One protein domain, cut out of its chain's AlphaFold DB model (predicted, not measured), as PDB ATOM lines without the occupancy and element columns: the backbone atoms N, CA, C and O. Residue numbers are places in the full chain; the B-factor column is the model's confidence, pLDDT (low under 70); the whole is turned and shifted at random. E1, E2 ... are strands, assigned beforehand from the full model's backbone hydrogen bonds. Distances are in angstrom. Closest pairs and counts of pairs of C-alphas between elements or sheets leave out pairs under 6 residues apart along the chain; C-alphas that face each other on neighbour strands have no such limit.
ATOM      1  N   ILE A 505     -38.771  95.831  96.741       84.62
ATOM      2  CA  ILE A 505     -38.141  94.882  97.663       84.62
ATOM      3  C   ILE A 505     -38.883  94.994  98.990       84.62
ATOM      4  O   ILE A 505     -38.874  96.055  99.605       84.62
ATOM      5  N   VAL A 506     -39.515  93.904  99.422       79.25
ATOM      6  CA  VAL A 506     -40.340  93.878 100.638       79.25
ATOM      7  C   VAL A 506     -39.478  93.601 101.861       79.25
ATOM      8  O   VAL A 506     -39.545  94.309 102.855       79.25
ATOM      9  N   THR A 507     -38.650  92.557 101.802       75.56
ATOM     10  CA  THR A 507     -37.765  92.180 102.909       75.56
ATOM     11  C   THR A 507     -36.453  91.607 102.400       75.56
ATOM     12  O   THR A 507     -36.373  91.041 101.306       75.56
ATOM     13  N   ARG A 508     -35.415  91.716 103.230       77.19
ATOM     14  CA  ARG A 508     -34.131  91.037 103.048       77.19
ATOM     15  C   ARG A 508     -33.817  90.217 104.290       77.19
ATOM     16  O   ARG A 508     -33.913  90.703 105.415       77.19
ATOM     17  N   ARG A 509     -33.405  88.976 104.077       68.25
ATOM     18  CA  ARG A 509     -33.052  88.014 105.112       68.25
ATOM     19  C   ARG A 509     -31.656  87.474 104.855       68.25
ATOM     20  O   ARG A 509     -31.353  86.991 103.775       68.25
ATOM     21  N   PHE A 510     -30.812  87.485 105.872       68.75
ATOM     22  CA  PHE A 510     -29.558  86.744 105.831       68.75
ATOM     23  C   PHE A 510     -29.828  85.266 106.149       68.75
ATOM     24  O   PHE A 510     -30.516  84.967 107.131       68.75
ATOM     25  N   TYR A 511     -29.299  84.349 105.335       71.25
ATOM     26  CA  TYR A 511     -29.414  82.912 105.587       71.25
ATOM     27  C   TYR A 511     -28.158  82.358 106.242       71.25
ATOM     28  O   TYR A 511     -28.224  81.845 107.359       71.25
ATOM     29  N   GLU A 512     -27.035  82.432 105.536       69.94
ATOM     30  CA  GLU A 512     -25.817  81.733 105.928       69.94
ATOM     31  C   GLU A 512     -24.588  82.385 105.283       69.94
ATOM     32  O   GLU A 512     -24.658  82.875 104.157       69.94
ATOM     33  N   ASP A 513     -23.462  82.368 105.995       78.50
ATOM     34  CA  ASP A 513     -22.143  82.805 105.525       78.50
ATOM     35  C   ASP A 513     -21.136  81.675 105.760       78.50
ATOM     36  O   ASP A 513     -21.214  80.926 106.745       78.50
ATOM     37  N   ASN A 514     -20.209  81.513 104.824       75.00
ATOM     38  CA  ASN A 514     -19.211  80.464 104.850       75.00
ATOM     39  C   ASN A 514     -18.017  80.872 105.722       75.00
ATOM     40  O   ASN A 514     -16.974  81.310 105.248       75.00
ATOM     41  N   ASN A 515     -18.130  80.620 107.023       71.31
ATOM     42  CA  ASN A 515     -17.080  80.938 107.999       71.31
ATOM     43  C   ASN A 515     -15.806  80.067 107.887       71.31
ATOM     44  O   ASN A 515     -14.908  80.190 108.722       71.31
ATOM     45  N   LEU A 516     -15.735  79.134 106.928       72.06
ATOM     46  CA  LEU A 516     -14.572  78.260 106.721       72.06
ATOM     47  C   LEU A 516     -13.521  78.868 105.784       72.06
ATOM     48  O   LEU A 516     -12.416  78.331 105.705       72.06
ATOM     49  N   ILE A 517     -13.851  79.968 105.107       72.44
ATOM     50  CA  ILE A 517     -12.973  80.696 104.187       72.44
ATOM     51  C   ILE A 517     -12.702  82.111 104.702       72.44
ATOM     52  O   ILE A 517     -13.470  82.661 105.487       72.44
ATOM     53  N   THR A 518     -11.581  82.700 104.286       72.19
ATOM     54  CA  THR A 518     -11.205  84.066 104.693       72.19
ATOM     55  C   THR A 518     -11.796  85.143 103.795       72.19
ATOM     56  O   THR A 518     -11.899  86.285 104.223       72.19
ATOM     57  N   GLN A 519     -12.135  84.792 102.554       76.81
ATOM     58  CA  GLN A 519     -12.706  85.706 101.574       76.81
ATOM     59  C   GLN A 519     -14.195  85.905 101.855       76.81
ATOM     60  O   GLN A 519     -14.943  84.929 101.907       76.81
ATOM     61  N   GLN A 520     -14.630  87.158 101.982       74.69
ATOM     62  CA  GLN A 520     -16.035  87.512 102.179       74.69
ATOM     63  C   GLN A 520     -16.489  88.592 101.192       74.69
ATOM     64  O   GLN A 520     -15.728  89.474 100.794       74.69
ATOM     65  N   ALA A 521     -17.759  88.521 100.803       76.75
ATOM     66  CA  ALA A 521     -18.453  89.544 100.030       76.75
ATOM     67  C   ALA A 521     -19.875  89.683 100.576       76.75
ATOM     68  O   ALA A 521     -20.484  88.681 100.947       76.75
ATOM     69  N   SER A 522     -20.407  90.905 100.625       75.88
ATOM     70  CA  SER A 522     -21.759  91.161 101.140       75.88
ATOM     71  C   SER A 522     -22.520  92.195 100.319       75.88
ATOM     72  O   SER A 522     -21.929  92.964  99.564       75.88
ATOM     73  N   THR A 523     -23.848  92.226 100.434       81.56
ATOM     74  CA  THR A 523     -24.663  93.228  99.734       81.56
ATOM     75  C   THR A 523     -24.604  94.571 100.464       81.56
ATOM     76  O   THR A 523     -25.044  94.675 101.614       81.56
ATOM     77  N   TYR A 524     -24.120  95.614  99.780       76.62
ATOM     78  CA  TYR A 524     -24.133  96.994 100.274       76.62
ATOM     79  C   TYR A 524     -25.474  97.681 100.015       76.62
ATOM     80  O   TYR A 524     -26.056  98.260 100.927       76.62
ATOM     81  N   ALA A 525     -25.961  97.607  98.774       77.38
ATOM     82  CA  ALA A 525     -27.213  98.226  98.361       77.38
ATOM     83  C   ALA A 525     -27.896  97.400  97.268       77.38
ATOM     84  O   ALA A 525     -27.230  96.749  96.457       77.38
ATOM     85  N   LEU A 526     -29.225  97.464  97.246       84.56
ATOM     86  CA  LEU A 526     -30.077  96.865  96.226       84.56
ATOM     87  C   LEU A 526     -30.965  97.953  95.631       84.56
ATOM     88  O   LEU A 526     -31.473  98.805  96.355       84.56
ATOM     89  N   SER A 527     -31.169  97.900  94.324       85.56
ATOM     90  CA  SER A 527     -32.179  98.695  93.632       85.56
ATOM     91  C   SER A 527     -32.949  97.772  92.702       85.56
ATOM     92  O   SER A 527     -32.348  96.957  92.003       85.56
ATOM     93  N   PHE A 528     -34.273  97.862  92.739       91.06
ATOM     94  CA  PHE A 528     -35.160  97.051  91.922       91.06
ATOM     95  C   PHE A 528     -36.104  97.979  91.172       91.06
ATOM     96  O   PHE A 528     -36.771  98.804  91.790       91.06
ATOM     97  N   GLU A 529     -36.107  97.889  89.848       91.81
ATOM     98  CA  GLU A 529     -36.842  98.817  88.993       91.81
ATOM     99  C   GLU A 529     -37.492  98.101  87.807       91.81
ATOM    100  O   GLU A 529     -37.044  97.042  87.348       91.81
ATOM    101  N   ARG A 530     -38.554  98.710  87.282       91.00
ATOM    102  CA  ARG A 530     -39.245  98.265  86.075       91.00
ATOM    103  C   ARG A 530     -38.471  98.712  84.834       91.00
ATOM    104  O   ARG A 530     -38.097  99.874  84.707       91.00
ATOM    105  N   VAL A 531     -38.261  97.804  83.884       91.94
ATOM    106  CA  VAL A 531     -37.604  98.079  82.589       91.94
ATOM    107  C   VAL A 531     -38.399  97.448  81.460       91.94
ATOM    108  O   VAL A 531     -39.042  96.443  81.693       91.94
ATOM    109  N   LYS A 532     -38.341  97.951  80.220       85.81
ATOM    110  CA  LYS A 532     -39.215  97.495  79.112       85.81
ATOM    111  C   LYS A 532     -39.362  95.964  78.972       85.81
ATOM    112  O   LYS A 532     -40.470  95.490  78.754       85.81
ATOM    113  N   GLU A 533     -38.271  95.215  79.134       85.38
ATOM    114  CA  GLU A 533     -38.212  93.748  78.976       85.38
ATOM    115  C   GLU A 533     -38.629  92.948  80.233       85.38
ATOM    116  O   GLU A 533     -38.642  91.719  80.202       85.38
ATOM    117  N   GLY A 534     -38.944  93.618  81.346       91.19
ATOM    118  CA  GLY A 534     -39.322  92.999  82.616       91.19
ATOM    119  C   GLY A 534     -38.852  93.814  83.817       91.19
ATOM    120  O   GLY A 534     -39.226  94.976  83.968       91.19
ATOM    121  N   TYR A 535     -38.009  93.234  84.665       94.56
ATOM    122  CA  TYR A 535     -37.498  93.896  85.867       94.56
ATOM    123  C   TYR A 535     -35.975  93.875  85.911       94.56
ATOM    124  O   TYR A 535     -35.343  92.924  85.447       94.56
ATOM    125  N   ARG A 536     -35.370  94.909  86.495       94.25
ATOM    126  CA  ARG A 536     -33.922  94.990  86.686       94.25
ATOM    127  C   ARG A 536     -33.593  95.093  88.166       94.25
ATOM    128  O   ARG A 536     -34.063  95.995  88.849       94.25
ATOM    129  N   LEU A 537     -32.754  94.177  88.635       94.31
ATOM    130  CA  LEU A 537     -32.156  94.218  89.965       94.31
ATOM    131  C   LEU A 537     -30.693  94.638  89.839       94.31
ATOM    132  O   LEU A 537     -29.909  93.978  89.156       94.31
ATOM    133  N   LEU A 538     -30.324  95.718  90.516       92.19
ATOM    134  CA  LEU A 538     -28.949  96.174  90.665       92.19
ATOM    135  C   LEU A 538     -28.463  95.829  92.070       92.19
ATOM    136  O   LEU A 538     -29.053  96.247  93.065       92.19
ATOM    137  N   VAL A 539     -27.369  95.077  92.140       89.50
ATOM    138  CA  VAL A 539     -26.726  94.661  93.386       89.50
ATOM    139  C   VAL A 539     -25.374  95.348  93.487       89.50
ATOM    140  O   VAL A 539     -24.460  95.051  92.717       89.50
ATOM    141  N   THR A 540     -25.235  96.261  94.447       86.31
ATOM    142  CA  THR A 540     -23.940  96.856  94.799       86.31
ATOM    143  C   THR A 540     -23.305  96.019  95.893       86.31
ATOM    144  O   THR A 540     -23.890  95.841  96.964       86.31
ATOM    145  N   VAL A 541     -22.110  95.501  95.635       84.31
ATOM    146  CA  VAL A 541     -21.437  94.538  96.510       84.31
ATOM    147  C   VAL A 541     -20.328  95.221  97.305       84.31
ATOM    148  O   VAL A 541     -19.570  96.034  96.780       84.31
ATOM    149  N   ASP A 542     -20.217  94.887  98.585       80.69
ATOM    150  CA  ASP A 542     -19.068  95.202  99.420       80.69
ATOM    151  C   ASP A 542     -18.036  94.072  99.327       80.69
ATOM    152  O   ASP A 542     -18.324  92.927  99.679       80.69
ATOM    153  N   VAL A 543     -16.842  94.406  98.834       81.69
ATOM    154  CA  VAL A 543     -15.731  93.467  98.593       81.69
ATOM    155  C   VAL A 543     -14.509  93.764  99.464       81.69
ATOM    156  O   VAL A 543     -13.416  93.285  99.172       81.69
ATOM    157  N   ARG A 544     -14.665  94.554 100.537       72.75
ATOM    158  CA  ARG A 544     -13.556  94.937 101.432       72.75
ATOM    159  C   ARG A 544     -12.773  93.746 101.995       72.75
ATOM    160  O   ARG A 544     -11.570  93.869 102.200       72.75
ATOM    161  N   ASP A 545     -13.444  92.612 102.175       71.88
ATOM    162  CA  ASP A 545     -12.882  91.389 102.749       71.88
ATOM    163  C   ASP A 545     -12.684  90.269 101.703       71.88
ATOM    164  O   ASP A 545     -12.454  89.114 102.061       71.88
ATOM    165  N   LEU A 546     -12.748  90.582 100.399       74.44
ATOM    166  CA  LEU A 546     -12.586  89.591  99.321       74.44
ATOM    167  C   LEU A 546     -11.115  89.182  99.102       74.44
ATOM    168  O   LEU A 546     -10.852  88.076  98.637       74.44
ATOM    169  N   GLY A 547     -10.167  90.046  99.487       67.50
ATOM    170  CA  GLY A 547      -8.724  89.853  99.307       67.50
ATOM    171  C   GLY A 547      -8.185  90.438  97.994       67.50
ATOM    172  O   GLY A 547      -8.831  90.362  96.954       67.50
ATOM    173  N   ASP A 548      -6.980  91.022  98.042       72.19
ATOM    174  CA  ASP A 548      -6.325  91.673  96.888       72.19
ATOM    175  C   ASP A 548      -5.889  90.683  95.783       72.19
ATOM    176  O   ASP A 548      -5.484  91.092  94.693       72.19
ATOM    177  N   ASP A 549      -5.893  89.380  96.074       74.06
ATOM    178  CA  ASP A 549      -5.468  88.295  95.188       74.06
ATOM    179  C   ASP A 549      -6.599  87.706  94.331       74.06
ATOM    180  O   ASP A 549      -6.318  86.938  93.406       74.06
ATOM    181  N   ILE A 550      -7.850  88.082  94.605       76.50
ATOM    182  CA  ILE A 550      -9.034  87.637  93.872       76.50
ATOM    183  C   ILE A 550      -9.435  88.683  92.828       76.50
ATOM    184  O   ILE A 550      -9.714  89.838  93.146       76.50
ATOM    185  N   ASP A 551      -9.502  88.269  91.561       81.44
ATOM    186  CA  ASP A 551     -10.042  89.117  90.497       81.44
ATOM    187  C   ASP A 551     -11.574  89.148  90.597       81.44
ATOM    188  O   ASP A 551     -12.218  88.118  90.806       81.44
ATOM    189  N   ILE A 552     -12.179  90.323  90.407       81.94
ATOM    190  CA  ILE A 552     -13.636  90.487  90.456       81.94
ATOM    191  C   ILE A 552     -14.371  89.591  89.447       81.94
ATOM    192  O   ILE A 552     -15.497  89.171  89.698       81.94
ATOM    193  N   SER A 553     -13.725  89.228  88.334       83.69
ATOM    194  CA  SER A 553     -14.257  88.278  87.349       83.69
ATOM    195  C   SER A 553     -14.452  86.859  87.895       83.69
ATOM    196  O   SER A 553     -15.193  86.081  87.299       83.69
ATOM    197  N   GLN A 554     -13.829  86.521  89.027       84.75
ATOM    198  CA  GLN A 554     -14.033  85.247  89.715       84.75
ATOM    199  C   GLN A 554     -15.285  85.249  90.598       84.75
ATOM    200  O   GLN A 554     -15.773  84.170  90.940       84.75
ATOM    201  N   LEU A 555     -15.798  86.428  90.968       87.50
ATOM    202  CA  LEU A 555     -16.998  86.582  91.780       87.50
ATOM    203  C   LEU A 555     -18.247  86.555  90.889       87.50
ATOM    204  O   LEU A 555     -18.497  87.465  90.095       87.50
ATOM    205  N   VAL A 556     -19.054  85.515  91.065       90.00
ATOM    206  CA  VAL A 556     -20.336  85.297  90.396       90.00
ATOM    207  C   VAL A 556     -21.450  85.432  91.425       90.00
ATOM    208  O   VAL A 556     -21.426  84.787  92.471       90.00
ATOM    209  N   LEU A 557     -22.448  86.259  91.124       91.69
ATOM    210  CA  LEU A 557     -23.678  86.314  91.906       91.69
ATOM    211  C   LEU A 557     -24.747  85.491  91.184       91.69
ATOM    212  O   LEU A 557     -24.991  85.685  89.991       91.69
ATOM    213  N   GLN A 558     -25.391  84.587  91.913       92.06
ATOM    214  CA  GLN A 558     -26.473  83.742  91.424       92.06
ATOM    215  C   GLN A 558     -27.765  84.131  92.140       92.06
ATOM    216  O   GLN A 558     -27.843  84.037  93.363       92.06
ATOM    217  N   LEU A 559     -28.782  84.528  91.383       93.25
ATOM    218  CA  LEU A 559     -30.137  84.724  91.885       93.25
ATOM    219  C   LEU A 559     -30.965  83.497  91.503       93.25
ATOM    220  O   LEU A 559     -30.943  83.094  90.342       93.25
ATOM    221  N   GLY A 560     -31.678  82.884  92.443       91.75
ATOM    222  CA  GLY A 560     -32.444  81.676  92.147       91.75
ATOM    223  C   GLY A 560     -33.705  81.503  92.975       91.75
ATOM    224  O   GLY A 560     -33.806  82.001  94.093       91.75
ATOM    225  N   PHE A 561     -34.653  80.758  92.425       91.62
ATOM    226  CA  PHE A 561     -35.858  80.313  93.116       91.62
ATOM    227  C   PHE A 561     -36.235  78.906  92.661       91.62
ATOM    228  O   PHE A 561     -35.768  78.421  91.628       91.62
ATOM    229  N   ASN A 562     -37.090  78.252  93.438       89.44
ATOM    230  CA  ASN A 562     -37.656  76.963  93.071       89.44
ATOM    231  C   ASN A 562     -39.035  77.210  92.450       89.44
ATOM    232  O   ASN A 562     -39.933  77.654  93.171       89.44
ATOM    233  N   PRO A 563     -39.222  76.954  91.143       87.38
ATOM    234  CA  PRO A 563     -40.519  77.115  90.502       87.38
ATOM    235  C   PRO A 563     -41.590  76.246  91.183       87.38
ATOM    236  O   PRO A 563     -41.297  75.110  91.572       87.38
ATOM    237  N   PRO A 564     -42.840  76.725  91.319       84.25
ATOM    238  CA  PRO A 564     -43.914  75.946  91.918       84.25
ATOM    239  C   PRO A 564     -44.122  74.611  91.191       84.25
ATOM    240  O   PRO A 564     -44.386  74.570  89.992       84.25
ATOM    241  N   GLY A 565     -44.028  73.506  91.935       80.69
ATOM    242  CA  GLY A 565     -44.150  72.150  91.387       80.69
ATOM    243  C   GLY A 565     -42.835  71.525  90.913       80.69
ATOM    244  O   GLY A 565     -42.838  70.345  90.564       80.69
ATOM    245  N   ASP A 566     -41.724  72.261  90.964       82.06
ATOM    246  CA  ASP A 566     -40.381  71.753  90.689       82.06
ATOM    247  C   ASP A 566     -39.538  71.661  91.975       82.06
ATOM    248  O   ASP A 566     -39.746  72.372  92.959       82.06
ATOM    249  N   VAL A 567     -38.578  70.742  91.979       79.62
ATOM    250  CA  VAL A 567     -37.605  70.550  93.063       79.62
ATOM    251  C   VAL A 567     -36.275  71.224  92.721       79.62
ATOM    252  O   VAL A 567     -35.492  71.537  93.620       79.62
ATOM    253  N   ASN A 568     -36.012  71.453  91.434       83.06
ATOM    254  CA  ASN A 568     -34.766  72.033  90.959       83.06
ATOM    255  C   ASN A 568     -34.746  73.560  91.118       83.06
ATOM    256  O   ASN A 568     -35.754  74.247  90.950       83.06
ATOM    257  N   LEU A 569     -33.556  74.088  91.409       86.88
ATOM    258  CA  LEU A 569     -33.311  75.520  91.526       86.88
ATOM    259  C   LEU A 569     -33.144  76.130  90.129       86.88
ATOM    260  O   LEU A 569     -32.165  75.840  89.433       86.88
ATOM    261  N   SER A 570     -34.076  76.997  89.738       90.19
ATOM    262  CA  SER A 570     -33.938  77.816  88.536       90.19
ATOM    263  C   SER A 570     -33.154  79.076  88.883       90.19
ATOM    264  O   SER A 570     -33.436  79.723  89.894       90.19
ATOM    265  N   VAL A 571     -32.134  79.399  88.090       91.38
ATOM    266  CA  VAL A 571     -31.174  80.459  88.412       91.38
ATOM    267  C   VAL A 571     -30.958  81.420  87.255       91.38
ATOM    268  O   VAL A 571     -31.166  81.097  86.086       91.38
ATOM    269  N   GLN A 572     -30.488  82.609  87.603       91.69
ATOM    270  CA  GLN A 572     -29.911  83.580  86.696       91.69
ATOM    271  C   GLN A 572     -28.604  84.099  87.301       91.69
ATOM    272  O   GLN A 572     -28.506  84.303  88.513       91.69
ATOM    273  N   HIS A 573     -27.587  84.307  86.466       91.62
ATOM    274  CA  HIS A 573     -26.319  84.897  86.893       91.62
ATOM    275  C   HIS A 573     -26.304  86.404  86.664       91.62
ATOM    276  O   HIS A 573     -26.774  86.892  85.634       91.62
ATOM    277  N   GLY A 574     -25.738  87.127  87.627       91.31
ATOM    278  CA  GLY A 574     -25.579  88.569  87.556       91.31
ATOM    279  C   GLY A 574     -24.509  88.941  86.538       91.31
ATOM    280  O   GLY A 574     -23.428  88.348  86.503       91.31
ATOM    281  N   ARG A 575     -24.786  89.951  85.719       92.06
ATOM    282  CA  ARG A 575     -23.817  90.538  84.797       92.06
ATOM    283  C   ARG A 575     -23.073  91.666  85.500       92.06
ATOM    284  O   ARG A 575     -23.688  92.579  86.030       92.06
ATOM    285  N   TYR A 576     -21.747  91.629  85.476       92.38
ATOM    286  CA  TYR A 576     -20.931  92.727  85.987       92.38
ATOM    287  C   TYR A 576     -21.062  93.971  85.089       92.38
ATOM    288  O   TYR A 576     -20.761  93.900  83.893       92.38
ATOM    289  N   GLU A 577     -21.504  95.097  85.655       90.12
ATOM    290  CA  GLU A 577     -21.716  96.366  84.933       90.12
ATOM    291  C   GLU A 577     -20.558  97.359  85.121       90.12
ATOM    292  O   GLU A 577     -20.335  98.228  84.277       90.12
ATOM    293  N   GLY A 578     -19.784  97.228  86.203       89.50
ATOM    294  CA  GLY A 578     -18.655  98.107  86.503       89.50
ATOM    295  C   GLY A 578     -18.513  98.424  87.989       89.50
ATOM    296  O   GLY A 578     -19.049  97.719  88.844       89.50
ATOM    297  N   LEU A 579     -17.776  99.500  88.281       86.44
ATOM    298  CA  LEU A 579     -17.559 100.020  89.632       86.44
ATOM    299  C   LEU A 579     -18.330 101.330  89.824       86.44
ATOM    300  O   LEU A 579     -18.229 102.232  88.991       86.44
ATOM    301  N   VAL A 580     -19.037 101.453  90.943       81.44
ATOM    302  CA  VAL A 580     -19.643 102.698  91.435       81.44
ATOM    303  C   VAL A 580     -19.090 102.937  92.834       81.44
ATOM    304  O   VAL A 580     -19.174 102.050  93.676       81.44
ATOM    305  N   ASP A 581     -18.463 104.090  93.074       78.31
ATOM    306  CA  ASP A 581     -17.790 104.412  94.346       78.31
ATOM    307  C   ASP A 581     -16.809 103.318  94.825       78.31
ATOM    308  O   ASP A 581     -16.826 102.907  95.986       78.31
ATOM    309  N   ASP A 582     -15.977 102.811  93.904       81.25
ATOM    310  CA  ASP A 582     -15.031 101.696  94.110       81.25
ATOM    311  C   ASP A 582     -15.679 100.356  94.529       81.25
ATOM    312  O   ASP A 582     -14.985  99.426  94.945       81.25
ATOM    313  N   ARG A 583     -17.003 100.212  94.379       82.56
ATOM    314  CA  ARG A 583     -17.749  98.977  94.659       82.56
ATOM    315  C   ARG A 583     -18.260  98.329  93.369       82.56
ATOM    316  O   ARG A 583     -18.811  99.030  92.520       82.56
ATOM    317  N   PRO A 584     -18.119  97.006  93.204       87.94
ATOM    318  CA  PRO A 584     -18.627  96.302  92.036       87.94
ATOM    319  C   PRO A 584     -20.155  96.233  92.034       87.94
ATOM    320  O   PRO A 584     -20.785  95.936  93.052       87.94
ATOM    321  N   VAL A 585     -20.738  96.495  90.865       91.50
ATOM    322  CA  VAL A 585     -22.183  96.452  90.626       91.50
ATOM    323  C   VAL A 585     -22.511  95.327  89.651       91.50
ATOM    324  O   VAL A 585     -21.930  95.234  88.564       91.50
ATOM    325  N   TYR A 586     -23.470  94.491  90.039       94.31
ATOM    326  CA  TYR A 586     -24.014  93.410  89.221       94.31
ATOM    327  C   TYR A 586     -25.470  93.705  88.861       94.31
ATOM    328  O   TYR A 586     -26.245  94.134  89.717       94.31
ATOM    329  N   SER A 587     -25.850  93.458  87.609       94.44
ATOM    330  CA  SER A 587     -27.223  93.569  87.122       94.44
ATOM    331  C   SER A 587     -27.838  92.188  86.884       94.44
ATOM    332  O   SER A 587     -27.203  91.290  86.328       94.44
ATOM    333  N   PHE A 588     -29.094  92.014  87.287       95.06
ATOM    334  CA  PHE A 588     -29.941  90.894  86.880       95.06
ATOM    335  C   PHE A 588     -31.107  91.441  86.064       95.06
ATOM    336  O   PHE A 588     -31.805  92.351  86.513       95.06
ATOM    337  N   MET A 589     -31.303  90.889  84.867       93.94
ATOM    338  CA  MET A 589     -32.412  91.244  83.984       93.94
ATOM    339  C   MET A 589     -33.473  90.147  84.063       93.94
ATOM    340  O   MET A 589     -33.381  89.132  83.372       93.94
ATOM    341  N   LEU A 590     -34.473  90.336  84.915       93.44
ATOM    342  CA  LEU A 590     -35.580  89.401  85.094       93.44
ATOM    343  C   LEU A 590     -36.580  89.608  83.949       93.44
ATOM    344  O   LEU A 590     -37.503  90.418  84.050       93.44
ATOM    345  N   THR A 591     -36.357  88.928  82.826       93.06
ATOM    346  CA  THR A 591     -37.167  89.113  81.618       93.06
ATOM    347  C   THR A 591     -38.524  88.422  81.732       93.06
ATOM    348  O   THR A 591     -38.612  87.243  82.095       93.06
ATOM    349  N   THR A 592     -39.590  89.121  81.350       92.56
ATOM    350  CA  THR A 592     -40.963  88.601  81.348       92.56
ATOM    351  C   THR A 592     -41.718  89.060  80.102       92.56
ATOM    352  O   THR A 592     -41.483  90.134  79.560       92.56
ATOM    353  N   ASN A 593     -42.636  88.219  79.644       90.44
ATOM    354  CA  ASN A 593     -43.648  88.510  78.628       90.44
ATOM    355  C   ASN A 593     -44.989  88.936  79.260       90.44
ATOM    356  O   ASN A 593     -46.019  88.903  78.590       90.44
ATOM    357  N   PHE A 594     -44.990  89.285  80.554       92.75
ATOM    358  CA  PHE A 594     -46.171  89.672  81.335       92.75
ATOM    359  C   PHE A 594     -47.317  88.653  81.249       92.75
ATOM    360  O   PHE A 594     -48.492  89.003  81.339       92.75
ATOM    361  N   ASP A 595     -46.978  87.377  81.057       93.06
ATOM    362  CA  ASP A 595     -47.931  86.272  81.101       93.06
ATOM    363  C   ASP A 595     -48.236  85.923  82.559       93.06
ATOM    364  O   ASP A 595     -47.324  85.538  83.294       93.06
ATOM    365  N   VAL A 596     -49.498  86.036  82.981       94.38
ATOM    366  CA  VAL A 596     -49.920  85.737  84.361       94.38
ATOM    367  C   VAL A 596     -50.942  84.599  84.381       94.38
ATOM    368  O   VAL A 596     -51.899  84.592  83.599       94.38
ATOM    369  N   THR A 597     -50.713  83.573  85.209       92.38
ATOM    370  CA  THR A 597     -51.615  82.406  85.348       92.38
ATOM    371  C   THR A 597     -52.855  82.730  86.163       92.38
ATOM    372  O   THR A 597     -52.973  83.813  86.726       92.38
ATOM    373  N   VAL A 598     -53.809  81.795  86.186       90.25
ATOM    374  CA  VAL A 598     -55.026  81.913  87.001       90.25
ATOM    375  C   VAL A 598     -54.720  81.904  88.500       90.25
ATOM    376  O   VAL A 598     -55.479  82.455  89.282       90.25
ATOM    377  N   GLU A 599     -53.583  81.334  88.903       91.06
ATOM    378  CA  GLU A 599     -53.056  81.391  90.271       91.06
ATOM    379  C   GLU A 599     -52.173  82.624  90.529       91.06
ATOM    380  O   GLU A 599     -51.341  82.593  91.434       91.06
ATOM    381  N   ASP A 600     -52.298  83.673  89.712       93.50
ATOM    382  CA  ASP A 600     -51.548  84.926  89.838       93.50
ATOM    383  C   ASP A 600     -50.022  84.736  89.830       93.50
ATOM    384  O   ASP A 600     -49.279  85.363  90.587       93.50
ATOM    385  N   ARG A 601     -49.531  83.861  88.944       93.62
ATOM    386  CA  ARG A 601     -48.090  83.649  88.744       93.62
ATOM    387  C   ARG A 601     -47.604  84.274  87.461       93.62
ATOM    388  O   ARG A 601     -48.112  83.944  86.391       93.62
ATOM    389  N   ILE A 602     -46.579  85.104  87.558       94.25
ATOM    390  CA  ILE A 602     -45.956  85.760  86.415       94.25
ATOM    391  C   ILE A 602     -44.875  84.869  85.792       94.25
ATOM    392  O   ILE A 602     -44.104  84.196  86.481       94.25
ATOM    393  N   ALA A 603     -44.826  84.849  84.466       93.38
ATOM    394  CA  ALA A 603     -43.810  84.147  83.699       93.38
ATOM    395  C   ALA A 603     -42.445  84.837  83.780       93.38
ATOM    396  O   ALA A 603     -42.307  86.031  83.517       93.38
ATOM    397  N   MET A 604     -41.416  84.046  84.045       92.38
ATOM    398  CA  MET A 604     -40.012  84.426  84.050       92.38
ATOM    399  C   MET A 604     -39.299  83.661  82.934       92.38
ATOM    400  O   MET A 604     -39.169  82.438  82.968       92.38
ATOM    401  N   THR A 605     -38.846  84.400  81.924       88.94
ATOM    402  CA  THR A 605     -38.232  83.846  80.700       88.94
ATOM    403  C   THR A 605     -36.704  83.797  80.767       88.94
ATOM    404  O   THR A 605     -36.069  83.125  79.959       88.94
ATOM    405  N   GLY A 606     -36.102  84.518  81.720       87.00
ATOM    406  CA  GLY A 606     -34.647  84.647  81.854       87.00
ATOM    407  C   GLY A 606     -33.984  83.632  82.789       87.00
ATOM    408  O   GLY A 606     -32.755  83.549  82.809       87.00
ATOM    409  N   PHE A 607     -34.768  82.881  83.567       89.38
ATOM    410  CA  PHE A 607     -34.260  81.883  84.509       89.38
ATOM    411  C   PHE A 607     -34.087  80.526  83.839       89.38
ATOM    412  O   PHE A 607     -34.885  80.139  82.988       89.38
ATOM    413  N   LYS A 608     -33.045  79.799  84.239       89.19
ATOM    414  CA  LYS A 608     -32.681  78.512  83.650       89.19
ATOM    415  C   LYS A 608     -32.313  77.497  84.721       89.19
ATOM    416  O   LYS A 608     -31.681  77.834  85.721       89.19
ATOM    417  N   GLN A 609     -32.639  76.231  84.475       86.88
ATOM    418  CA  GLN A 609     -32.089  75.117  85.255       86.88
ATOM    419  C   GLN A 609     -30.856  74.484  84.593       86.88
ATOM    420  O   GLN A 609     -30.005  73.929  85.293       86.88
ATOM    421  N   TYR A 610     -30.750  74.593  83.265       83.94
ATOM    422  CA  TYR A 610     -29.666  74.068  82.425       83.94
ATOM    423  C   TYR A 610     -29.325  75.073  81.307       83.94
ATOM    424  O   TYR A 610     -30.154  75.909  80.957       83.94
ATOM    425  N   GLU A 611     -28.137  75.004  80.695       78.38
ATOM    426  CA  GLU A 611     -27.745  75.982  79.659       78.38
ATOM    427  C   GLU A 611     -28.688  76.021  78.438       78.38
ATOM    428  O   GLU A 611     -29.038  77.107  77.957       78.38
ATOM    429  N   GLU A 612     -29.128  74.844  77.972       78.88
ATOM    430  CA  GLU A 612     -30.019  74.658  76.812       78.88
ATOM    431  C   GLU A 612     -31.516  74.772  77.159       78.88
ATOM    432  O   GLU A 612     -32.379  74.394  76.365       78.88
ATOM    433  N   ASP A 613     -31.841  75.277  78.348       77.81
ATOM    434  CA  ASP A 613     -33.216  75.413  78.804       77.81
ATOM    435  C   ASP A 613     -33.954  76.548  78.070       77.81
ATOM    436  O   ASP A 613     -33.481  77.687  78.005       77.81
ATOM    437  N   LEU A 614     -35.111  76.203  77.498       75.50
ATOM    438  CA  LEU A 614     -36.046  77.108  76.818       75.50
ATOM    439  C   LEU A 614     -37.403  77.159  77.538       75.50
ATOM    440  O   LEU A 614     -38.368  77.691  76.985       75.50
ATOM    441  N   GLN A 615     -37.518  76.549  78.721       82.06
ATOM    442  CA  GLN A 615     -38.751  76.581  79.495       82.06
ATOM    443  C   GLN A 615     -38.976  77.957  80.118       82.06
ATOM    444  O   GLN A 615     -38.044  78.659  80.503       82.06
ATOM    445  N   VAL A 616     -40.251  78.322  80.225       87.50
ATOM    446  CA  VAL A 616     -40.698  79.495  80.972       87.50
ATOM    447  C   VAL A 616     -41.075  79.029  82.369       87.50
ATOM    448  O   VAL A 616     -41.896  78.122  82.522       87.50
ATOM    449  N   TYR A 617     -40.481  79.649  83.383       91.44
ATOM    450  CA  TYR A 617     -40.773  79.341  84.777       91.44
ATOM    451  C   TYR A 617     -41.754  80.357  85.333       91.44
ATOM    452  O   TYR A 617     -41.593  81.550  85.121       91.44
ATOM    453  N   TYR A 618     -42.761  79.898  86.065       92.19
ATOM    454  CA  TYR A 618     -43.731  80.783  86.701       92.19
ATOM    455  C   TYR A 618     -43.341  81.031  88.153       92.19
ATOM    456  O   TYR A 618     -42.860  80.123  88.832       92.19
ATOM    457  N   ILE A 619     -43.553  82.252  88.627       93.19
ATOM    458  CA  ILE A 619     -43.294  82.654  90.008       93.19
ATOM    459  C   ILE A 619     -44.482  83.450  90.543       93.19
ATOM    460  O   ILE A 619     -45.130  84.172  89.787       93.19
ATOM    461  N   ASP A 620     -44.789  83.301  91.829       94.12
ATOM    462  CA  ASP A 620     -45.842  84.090  92.472       94.12
ATOM    463  C   ASP A 620     -45.472  85.592  92.440       94.12
ATOM    464  O   ASP A 620     -44.291  85.949  92.490       94.12
ATOM    465  N   LEU A 621     -46.469  86.485  92.360       93.44
ATOM    466  CA  LEU A 621     -46.246  87.943  92.297       93.44
ATOM    467  C   LEU A 621     -45.465  88.502  93.497       93.44
ATOM    468  O   LEU A 621     -44.805  89.532  93.365       93.44
ATOM    469  N   VAL A 622     -45.516  87.823  94.646       93.56
ATOM    470  CA  VAL A 622     -44.644  88.078  95.795       93.56
ATOM    471  C   VAL A 622     -43.879  86.799  96.097       93.56
ATOM    472  O   VAL A 622     -44.480  85.781  96.438       93.56
ATOM    473  N   SER A 623     -42.556  86.834  95.965       90.38
ATOM    474  CA  SER A 623     -41.737  85.637  96.145       90.38
ATOM    475  C   SER A 623     -40.350  85.954  96.685       90.38
ATOM    476  O   SER A 623     -39.757  86.989  96.381       90.38
ATOM    477  N   GLU A 624     -39.827  85.038  97.496       89.62
ATOM    478  CA  GLU A 624     -38.470  85.106  98.023       89.62
ATOM    479  C   GLU A 624     -37.493  84.425  97.060       89.62
ATOM    480  O   GLU A 624     -37.541  83.211  96.846       89.62
ATOM    481  N   LEU A 625     -36.571  85.208  96.503       91.19
ATOM    482  CA  LEU A 625     -35.472  84.718  95.678       91.19
ATOM    483  C   LEU A 625     -34.190  84.686  96.508       91.19
ATOM    484  O   LEU A 625     -33.935  85.543  97.355       91.19
ATOM    485  N   ARG A 626     -33.342  83.697  96.239       89.25
ATOM    486  CA  ARG A 626     -32.066  83.504  96.923       89.25
ATOM    487  C   ARG A 626     -30.931  84.129  96.130       89.25
ATOM    488  O   ARG A 626     -30.647  83.685  95.020       89.25
ATOM    489  N   LEU A 627     -30.257  85.109  96.719       89.88
ATOM    490  CA  LEU A 627     -29.025  85.697  96.208       89.88
ATOM    491  C   LEU A 627     -27.828  84.987  96.846       89.88
ATOM    492  O   LEU A 627     -27.638  85.030  98.060       89.88
ATOM    493  N   THR A 628     -27.031  84.310  96.026       89.69
ATOM    494  CA  THR A 628     -25.870  83.527  96.462       89.69
ATOM    495  C   THR A 628     -24.599  84.076  95.829       89.69
ATOM    496  O   THR A 628     -24.520  84.231  94.611       89.69
ATOM    497  N   TYR A 629     -23.596  84.345  96.657       88.44
ATOM    498  CA  TYR A 629     -22.272  84.804  96.246       88.44
ATOM    499  C   TYR A 629     -21.356  83.600  96.059       88.44
ATOM    500  O   TYR A 629     -21.207  82.785  96.971       88.44
ATOM    501  N   ILE A 630     -20.747  83.475  94.883       87.88
ATOM    502  CA  ILE A 630     -19.976  82.297  94.478       87.88
ATOM    503  C   ILE A 630     -18.631  82.748  93.920       87.88
ATOM    504  O   ILE A 630     -18.563  83.606  93.045       87.88
ATOM    505  N   LEU A 631     -17.554  82.139  94.398       86.25
ATOM    506  CA  LEU A 631     -16.210  82.336  93.879       86.25
ATOM    507  C   LEU A 631     -15.822  81.164  92.971       86.25
ATOM    508  O   LEU A 631     -15.935  80.005  93.372       86.25
ATOM    509  N   THR A 632     -15.358  81.459  91.758       84.56
ATOM    510  CA  THR A 632     -14.998  80.468  90.730       84.56
ATOM    511  C   THR A 632     -13.488  80.404  90.480       84.56
ATOM    512  O   THR A 632     -12.750  81.377  90.645       84.56
ATOM    513  N   GLY A 633     -12.991  79.229  90.080       73.00
ATOM    514  CA  GLY A 633     -11.573  79.032  89.744       73.00
ATOM    515  C   GLY A 633     -10.643  78.853  90.951       73.00
ATOM    516  O   GLY A 633      -9.432  78.708  90.778       73.00
ATOM    517  N   THR A 634     -11.187  78.801  92.165       65.00
ATOM    518  CA  THR A 634     -10.439  78.520  93.397       65.00
ATOM    519  C   THR A 634     -10.272  77.010  93.563       65.00
ATOM    520  O   THR A 634     -11.213  76.244  93.363       65.00
ATOM    521  N   THR A 635      -9.067  76.538  93.895       58.66
ATOM    522  CA  THR A 635      -8.852  75.109  94.180       58.66
ATOM    523  C   THR A 635      -9.259  74.860  95.630       58.66
ATOM    524  O   THR A 635      -8.562  75.378  96.499       58.66
ATOM    525  N   PRO A 636     -10.335  74.101  95.918       54.41
ATOM    526  CA  PRO A 636     -10.786  73.904  97.289       54.41
ATOM    527  C   PRO A 636      -9.672  73.219  98.070       54.41
ATOM    528  O   PRO A 636      -9.220  72.124  97.701       54.41
ATOM    529  N   THR A 637      -9.193  73.846  99.139       52.25
ATOM    530  CA  THR A 637      -8.302  73.141 100.059       52.25
ATOM    531  C   THR A 637      -9.150  72.082 100.766       52.25
ATOM    532  O   THR A 637     -10.325  72.309 101.026       52.25
ATOM    533  N   ALA A 638      -8.606  70.906 101.089       47.50
ATOM    534  CA  ALA A 638      -9.376  69.749 101.590       47.50
ATOM    535  C   ALA A 638     -10.181  69.962 102.909       47.50
ATOM    536  O   ALA A 638     -10.734  68.999 103.439       47.50
ATOM    537  N   GLN A 639     -10.233  71.186 103.448       45.88
ATOM    538  CA  GLN A 639     -11.045  71.615 104.592       45.88
ATOM    539  C   GLN A 639     -12.230  72.539 104.232       45.88
ATOM    540  O   GLN A 639     -13.058  72.793 105.101       45.88
ATOM    541  N   GLU A 640     -12.362  72.998 102.986       53.09
ATOM    542  CA  GLU A 640     -13.417  73.921 102.540       53.09
ATOM    543  C   GLU A 640     -14.522  73.124 101.841       53.09
ATOM    544  O   GLU A 640     -14.520  72.914 100.628       53.09
ATOM    545  N   VAL A 641     -15.448  72.581 102.630       54.12
ATOM    546  CA  VAL A 641     -16.646  71.935 102.084       54.12
ATOM    547  C   VAL A 641     -17.607  73.041 101.657       54.12
ATOM    548  O   VAL A 641     -17.930  73.898 102.470       54.12
ATOM    549  N   ASN A 642     -18.071  73.009 100.403       58.94
ATOM    550  CA  ASN A 642     -19.186  73.829  99.918       58.94
ATOM    551  C   ASN A 642     -20.381  73.708 100.880       58.94
ATOM    552  O   ASN A 642     -21.113  72.718 100.828       58.94
ATOM    553  N   ALA A 643     -20.546  74.685 101.776       55.03
ATOM    554  CA  ALA A 643     -21.538  74.647 102.853       55.03
ATOM    555  C   ALA A 643     -22.983  74.694 102.318       55.03
ATOM    556  O   ALA A 643     -23.887  74.108 102.906       55.03
ATOM    557  N   PHE A 644     -23.186  75.285 101.137       68.38
ATOM    558  CA  PHE A 644     -24.501  75.533 100.536       68.38
ATOM    559  C   PHE A 644     -24.998  74.372  99.645       68.38
ATOM    560  O   PHE A 644     -25.362  74.554  98.479       68.38
ATOM    561  N   SER A 645     -24.991  73.141 100.167       61.44
ATOM    562  CA  SER A 645     -25.412  71.938  99.423       61.44
ATOM    563  C   SER A 645     -26.866  72.036  98.931       61.44
ATOM    564  O   SER A 645     -27.788  72.217  99.723       61.44
ATOM    565  N   GLY A 646     -27.080  71.890  97.617       65.19
ATOM    566  CA  GLY A 646     -28.404  71.974  96.979       65.19
ATOM    567  C   GLY A 646     -28.950  73.397  96.799       65.19
ATOM    568  O   GLY A 646     -30.085  73.549  96.365       65.19
ATOM    569  N   GLN A 647     -28.162  74.424  97.130       73.00
ATOM    570  CA  GLN A 647     -28.533  75.844  97.028       73.00
ATOM    571  C   GLN A 647     -27.787  76.579  95.900       73.00
ATOM    572  O   GLN A 647     -28.089  77.727  95.588       73.00
ATOM    573  N   ILE A 648     -26.822  75.909  95.265       82.12
ATOM    574  CA  ILE A 648     -26.093  76.379  94.086       82.12
ATOM    575  C   ILE A 648     -26.458  75.465  92.917       82.12
ATOM    576  O   ILE A 648     -26.371  74.239  93.049       82.12
ATOM    577  N   ASN A 649     -26.845  76.036  91.773       81.69
ATOM    578  CA  ASN A 649     -27.106  75.232  90.585       81.69
ATOM    579  C   ASN A 649     -25.781  74.912  89.880       81.69
ATOM    580  O   ASN A 649     -25.286  75.652  89.033       81.69
ATOM    581  N   VAL A 650     -25.214  73.760  90.235       75.94
ATOM    582  CA  VAL A 650     -23.925  73.276  89.719       75.94
ATOM    583  C   VAL A 650     -23.910  73.047  88.210       75.94
ATOM    584  O   VAL A 650     -22.837  73.038  87.621       75.94
ATOM    585  N   ASN A 651     -25.074  72.857  87.580       78.94
ATOM    586  CA  ASN A 651     -25.163  72.627  86.136       78.94
ATOM    587  C   ASN A 651     -24.963  73.916  85.328       78.94
ATOM    588  O   ASN A 651     -24.826  73.842  84.112       78.94
ATOM    589  N   MET A 652     -24.978  75.076  85.992       80.00
ATOM    590  CA  MET A 652     -24.792  76.391  85.381       80.00
ATOM    591  C   MET A 652     -23.390  76.975  85.617       80.00
ATOM    592  O   MET A 652     -23.111  78.076  85.154       80.00
ATOM    593  N   LEU A 653     -22.508  76.270  86.338       79.00
ATOM    594  CA  LEU A 653     -21.166  76.742  86.691       79.00
ATOM    595  C   LEU A 653     -20.073  75.885  86.044       79.00
ATOM    596  O   LEU A 653     -20.095  74.657  86.132       79.00
ATOM    597  N   ASP A 654     -19.051  76.549  85.501       70.56
ATOM    598  CA  ASP A 654     -17.861  75.902  84.955       70.56
ATOM    599  C   ASP A 654     -16.714  75.868  85.981       70.56
ATOM    600  O   ASP A 654     -16.186  76.899  86.401       70.56
ATOM    601  N   GLY A 655     -16.265  74.666  86.351       72.69
ATOM    602  CA  GLY A 655     -15.069  74.458  87.177       72.69
ATOM    603  C   GLY A 655     -15.321  74.350  88.686       72.69
ATOM    604  O   GLY A 655     -16.415  74.029  89.143       72.69
ATOM    605  N   ASN A 656     -14.259  74.538  89.476       78.38
ATOM    606  CA  ASN A 656     -14.357  74.510  90.937       78.38
ATOM    607  C   ASN A 656     -14.971  75.817  91.443       78.38
ATOM    608  O   ASN A 656     -14.582  76.898  90.993       78.38
ATOM    609  N   TYR A 657     -15.878  75.705  92.411       82.00
ATOM    610  CA  TYR A 657     -16.577  76.834  93.010       82.00
ATOM    611  C   TYR A 657     -16.609  76.716  94.535       82.00
ATOM    612  O   TYR A 657     -16.611  75.605  95.078       82.00
ATOM    613  N   VAL A 658     -16.666  77.870  95.200       81.81
ATOM    614  CA  VAL A 658     -16.888  78.002  96.643       81.81
ATOM    615  C   VAL A 658     -17.963  79.057  96.887       81.81
ATOM    616  O   VAL A 658     -17.872  80.164  96.368       81.81
ATOM    617  N   GLY A 659     -18.990  78.728  97.667       81.81
ATOM    618  CA  GLY A 659     -19.973  79.717  98.114       81.81
ATOM    619  C   GLY A 659     -19.425  80.609  99.234       81.81
ATOM    620  O   GLY A 659     -18.781  80.095 100.148       81.81
ATOM    621  N   LEU A 660     -19.701  81.915  99.171       80.19
ATOM    622  CA  LEU A 660     -19.333  82.906 100.190       80.19
ATOM    623  C   LEU A 660     -20.512  83.191 101.129       80.19
ATOM    624  O   LEU A 660     -20.468  82.854 102.301       80.19
ATOM    625  N   LEU A 661     -21.596  83.740 100.581       81.69
ATOM    626  CA  LEU A 661     -22.727  84.294 101.323       81.69
ATOM    627  C   LEU A 661     -24.047  83.909 100.652       81.69
ATOM    628  O   LEU A 661     -24.134  83.902  99.421       81.69
ATOM    629  N   GLN A 662     -25.080  83.660 101.454       80.19
ATOM    630  CA  GLN A 662     -26.446  83.457 100.991       80.19
ATOM    631  C   GLN A 662     -27.435  84.400 101.688       80.19
ATOM    632  O   GLN A 662     -27.537  84.449 102.917       80.19
ATOM    633  N   GLU A 663     -28.233  85.086 100.877       79.06
ATOM    634  CA  GLU A 663     -29.299  85.988 101.307       79.06
ATOM    635  C   GLU A 663     -30.619  85.632 100.615       79.06
ATOM    636  O   GLU A 663     -30.641  85.142  99.487       79.06
ATOM    637  N   GLY A 664     -31.728  85.854 101.306       81.31
ATOM    638  CA  GLY A 664     -33.082  85.819 100.777       81.31
ATOM    639  C   GLY A 664     -33.583  87.233 100.568       81.31
ATOM    640  O   GLY A 664     -33.458  88.071 101.461       81.31
ATOM    641  N   ILE A 665     -34.135  87.511  99.399       84.06
ATOM    642  CA  ILE A 665     -34.733  88.802  99.084       84.06
ATOM    643  C   ILE A 665     -36.160  88.533  98.628       84.06
ATOM    644  O   ILE A 665     -36.381  87.817  97.651       84.06
ATOM    645  N   THR A 666     -37.126  89.093  99.346       87.44
ATOM    646  CA  THR A 666     -38.540  89.014  98.983       87.44
ATOM    647  C   THR A 666     -38.860  90.144  98.021       87.44
ATOM    648  O   THR A 666     -38.804  91.318  98.392       87.44
ATOM    649  N   PHE A 667     -39.195  89.781  96.790       90.75
ATOM    650  CA  PHE A 667     -39.578  90.706  95.733       90.75
ATOM    651  C   PHE A 667     -41.095  90.742  95.589       90.75
ATOM    652  O   PHE A 667     -41.743  89.693  95.600       90.75
ATOM    653  N   LYS A 668     -41.649  91.942  95.409       93.25
ATOM    654  CA  LYS A 668     -43.007  92.168  94.910       93.25
ATOM    655  C   LYS A 668     -42.898  92.602  93.450       93.25
ATOM    656  O   LYS A 668     -42.402  93.688  93.161       93.25
ATOM    657  N   PHE A 669     -43.324  91.737  92.534       93.44
ATOM    658  CA  PHE A 669     -43.343  91.987  91.088       93.44
ATOM    659  C   PHE A 669     -44.584  92.772  90.650       93.44
ATOM    660  O   PHE A 669     -44.543  93.493  89.654       93.44
ATOM    661  N   GLY A 670     -45.684  92.646  91.392       91.94
ATOM    662  CA  GLY A 670     -46.919  93.367  91.125       91.94
ATOM    663  C   GLY A 670     -48.056  92.974  92.062       91.94
ATOM    664  O   GLY A 670     -47.860  92.210  93.007       91.94
TER     665      GLY A 670
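AT A GLANCE: This is residues 505 to 670 of the 956 residues of an uncharacterized protein of Leeuwenhoekiella sp (UniProt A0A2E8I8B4). Two strongly twisted sheets lie face to face as a sandwich, their strands crossed at 46 degrees: one sheet of five strands, E1, E11, E10, E4 and E5, and one of four, E2, E3, E7 and E6. A small hairpin of E8 and E9 sits at one end of the sandwich; the links at residues 543 to 554 and 633 to 656 run out at the other end, and the second folds back over the five-stranded sheet's face that is turned away from the other sheet. The printed part has 166 residues with eleven named strands, E1 to E11 in chain order, and no named helix, so its class is all strand. The sheets are antiparallel, in the orders E1, E11, E10, E4, E5 and E2, E3, E7, E6. The whole is compact, with a radius of gyration of the C-alphas of 15.8 A and spans of 49, 35 and 27 A.

HOW THE PARTS SIT: In the larger sheet, E10, residues 622 to 632, and E11, residues 657 to 668, are inner strands and a hairpin; N 627 and O 663 are 2.8 A apart, within hydrogen-bond range. E11 bends by 68 degrees at residue 660. Its other neighbour is the edge strand E1, residues 505 to 513, with N 509 and O 664 at 2.8 A. On the other side of E10 is E4, residues 555 to 561, with N 558 and O 628 at 2.9 A. E4 forms a hairpin with the edge strand E5, residues 570 to 573, where N 572 and O 559 are 2.8 A apart. E5 runs on into E6, residues 575 to 580, across a break of 1 residue, at 43 degrees. E6 is an edge strand of the second sheet and forms a hairpin with E7, residues 583 to 591; N 577 and O 585 are 2.9 A apart. Beside E7 is E3, residues 534 to 542, with N 539 and O 586 at 2.8 A. E3 forms a hairpin with the edge strand E2, residues 522 to 531, with N 527 and O 538 at 3.0 A; E2 bends by 57 degrees at residue 525. The parts of the two sheets that face each other are 10.5 A apart, centre to centre, and their best planes are 20 degrees apart. Between the sheets, the closest C-alphas of E4 and E7 are those of Leu 557 and Tyr 586, 7.6 A apart. E8, residues 601 to 604, and E9, residues 617 to 620, are a hairpin with N 602 and O 619 at 2.8 A. The closest C-alphas of E7 and E8 are those of Thr 591 and Met 604, 6.0 A apart, while E9 and E10 meet only through their link.

IN THESE COORDINATES: E1 begins at C-alpha 505, (-38.141, 94.882, 97.663), and is 21.5 A long from first to last C-alpha. E10 measures 31.0 A and E11 30.6 A, E3 26.4 A, E2 and E7 25.4 A each, and E4 19.9 A. E6 is 14.5 A long, E5 10.5 A, E9 10.4 A and E8 9.4 A. E4 begins at C-alpha 555, (-16.998, 86.582, 91.780), and E11 ends at C-alpha 668, (-43.007, 92.168, 94.910).

THE WHOLE: The two C-alphas farthest apart are those of Asp 548 and Val 598, at 50.6 A. The printed part has no cut. The links E3 to E4, E8 to E9 and E10 to E11 are long, with 12, 12 and 24 residues. The mean pLDDT of the printed part is 82.7; 17 residues are under 70, namely 509 to 510, 512, 547 and 634 to 646.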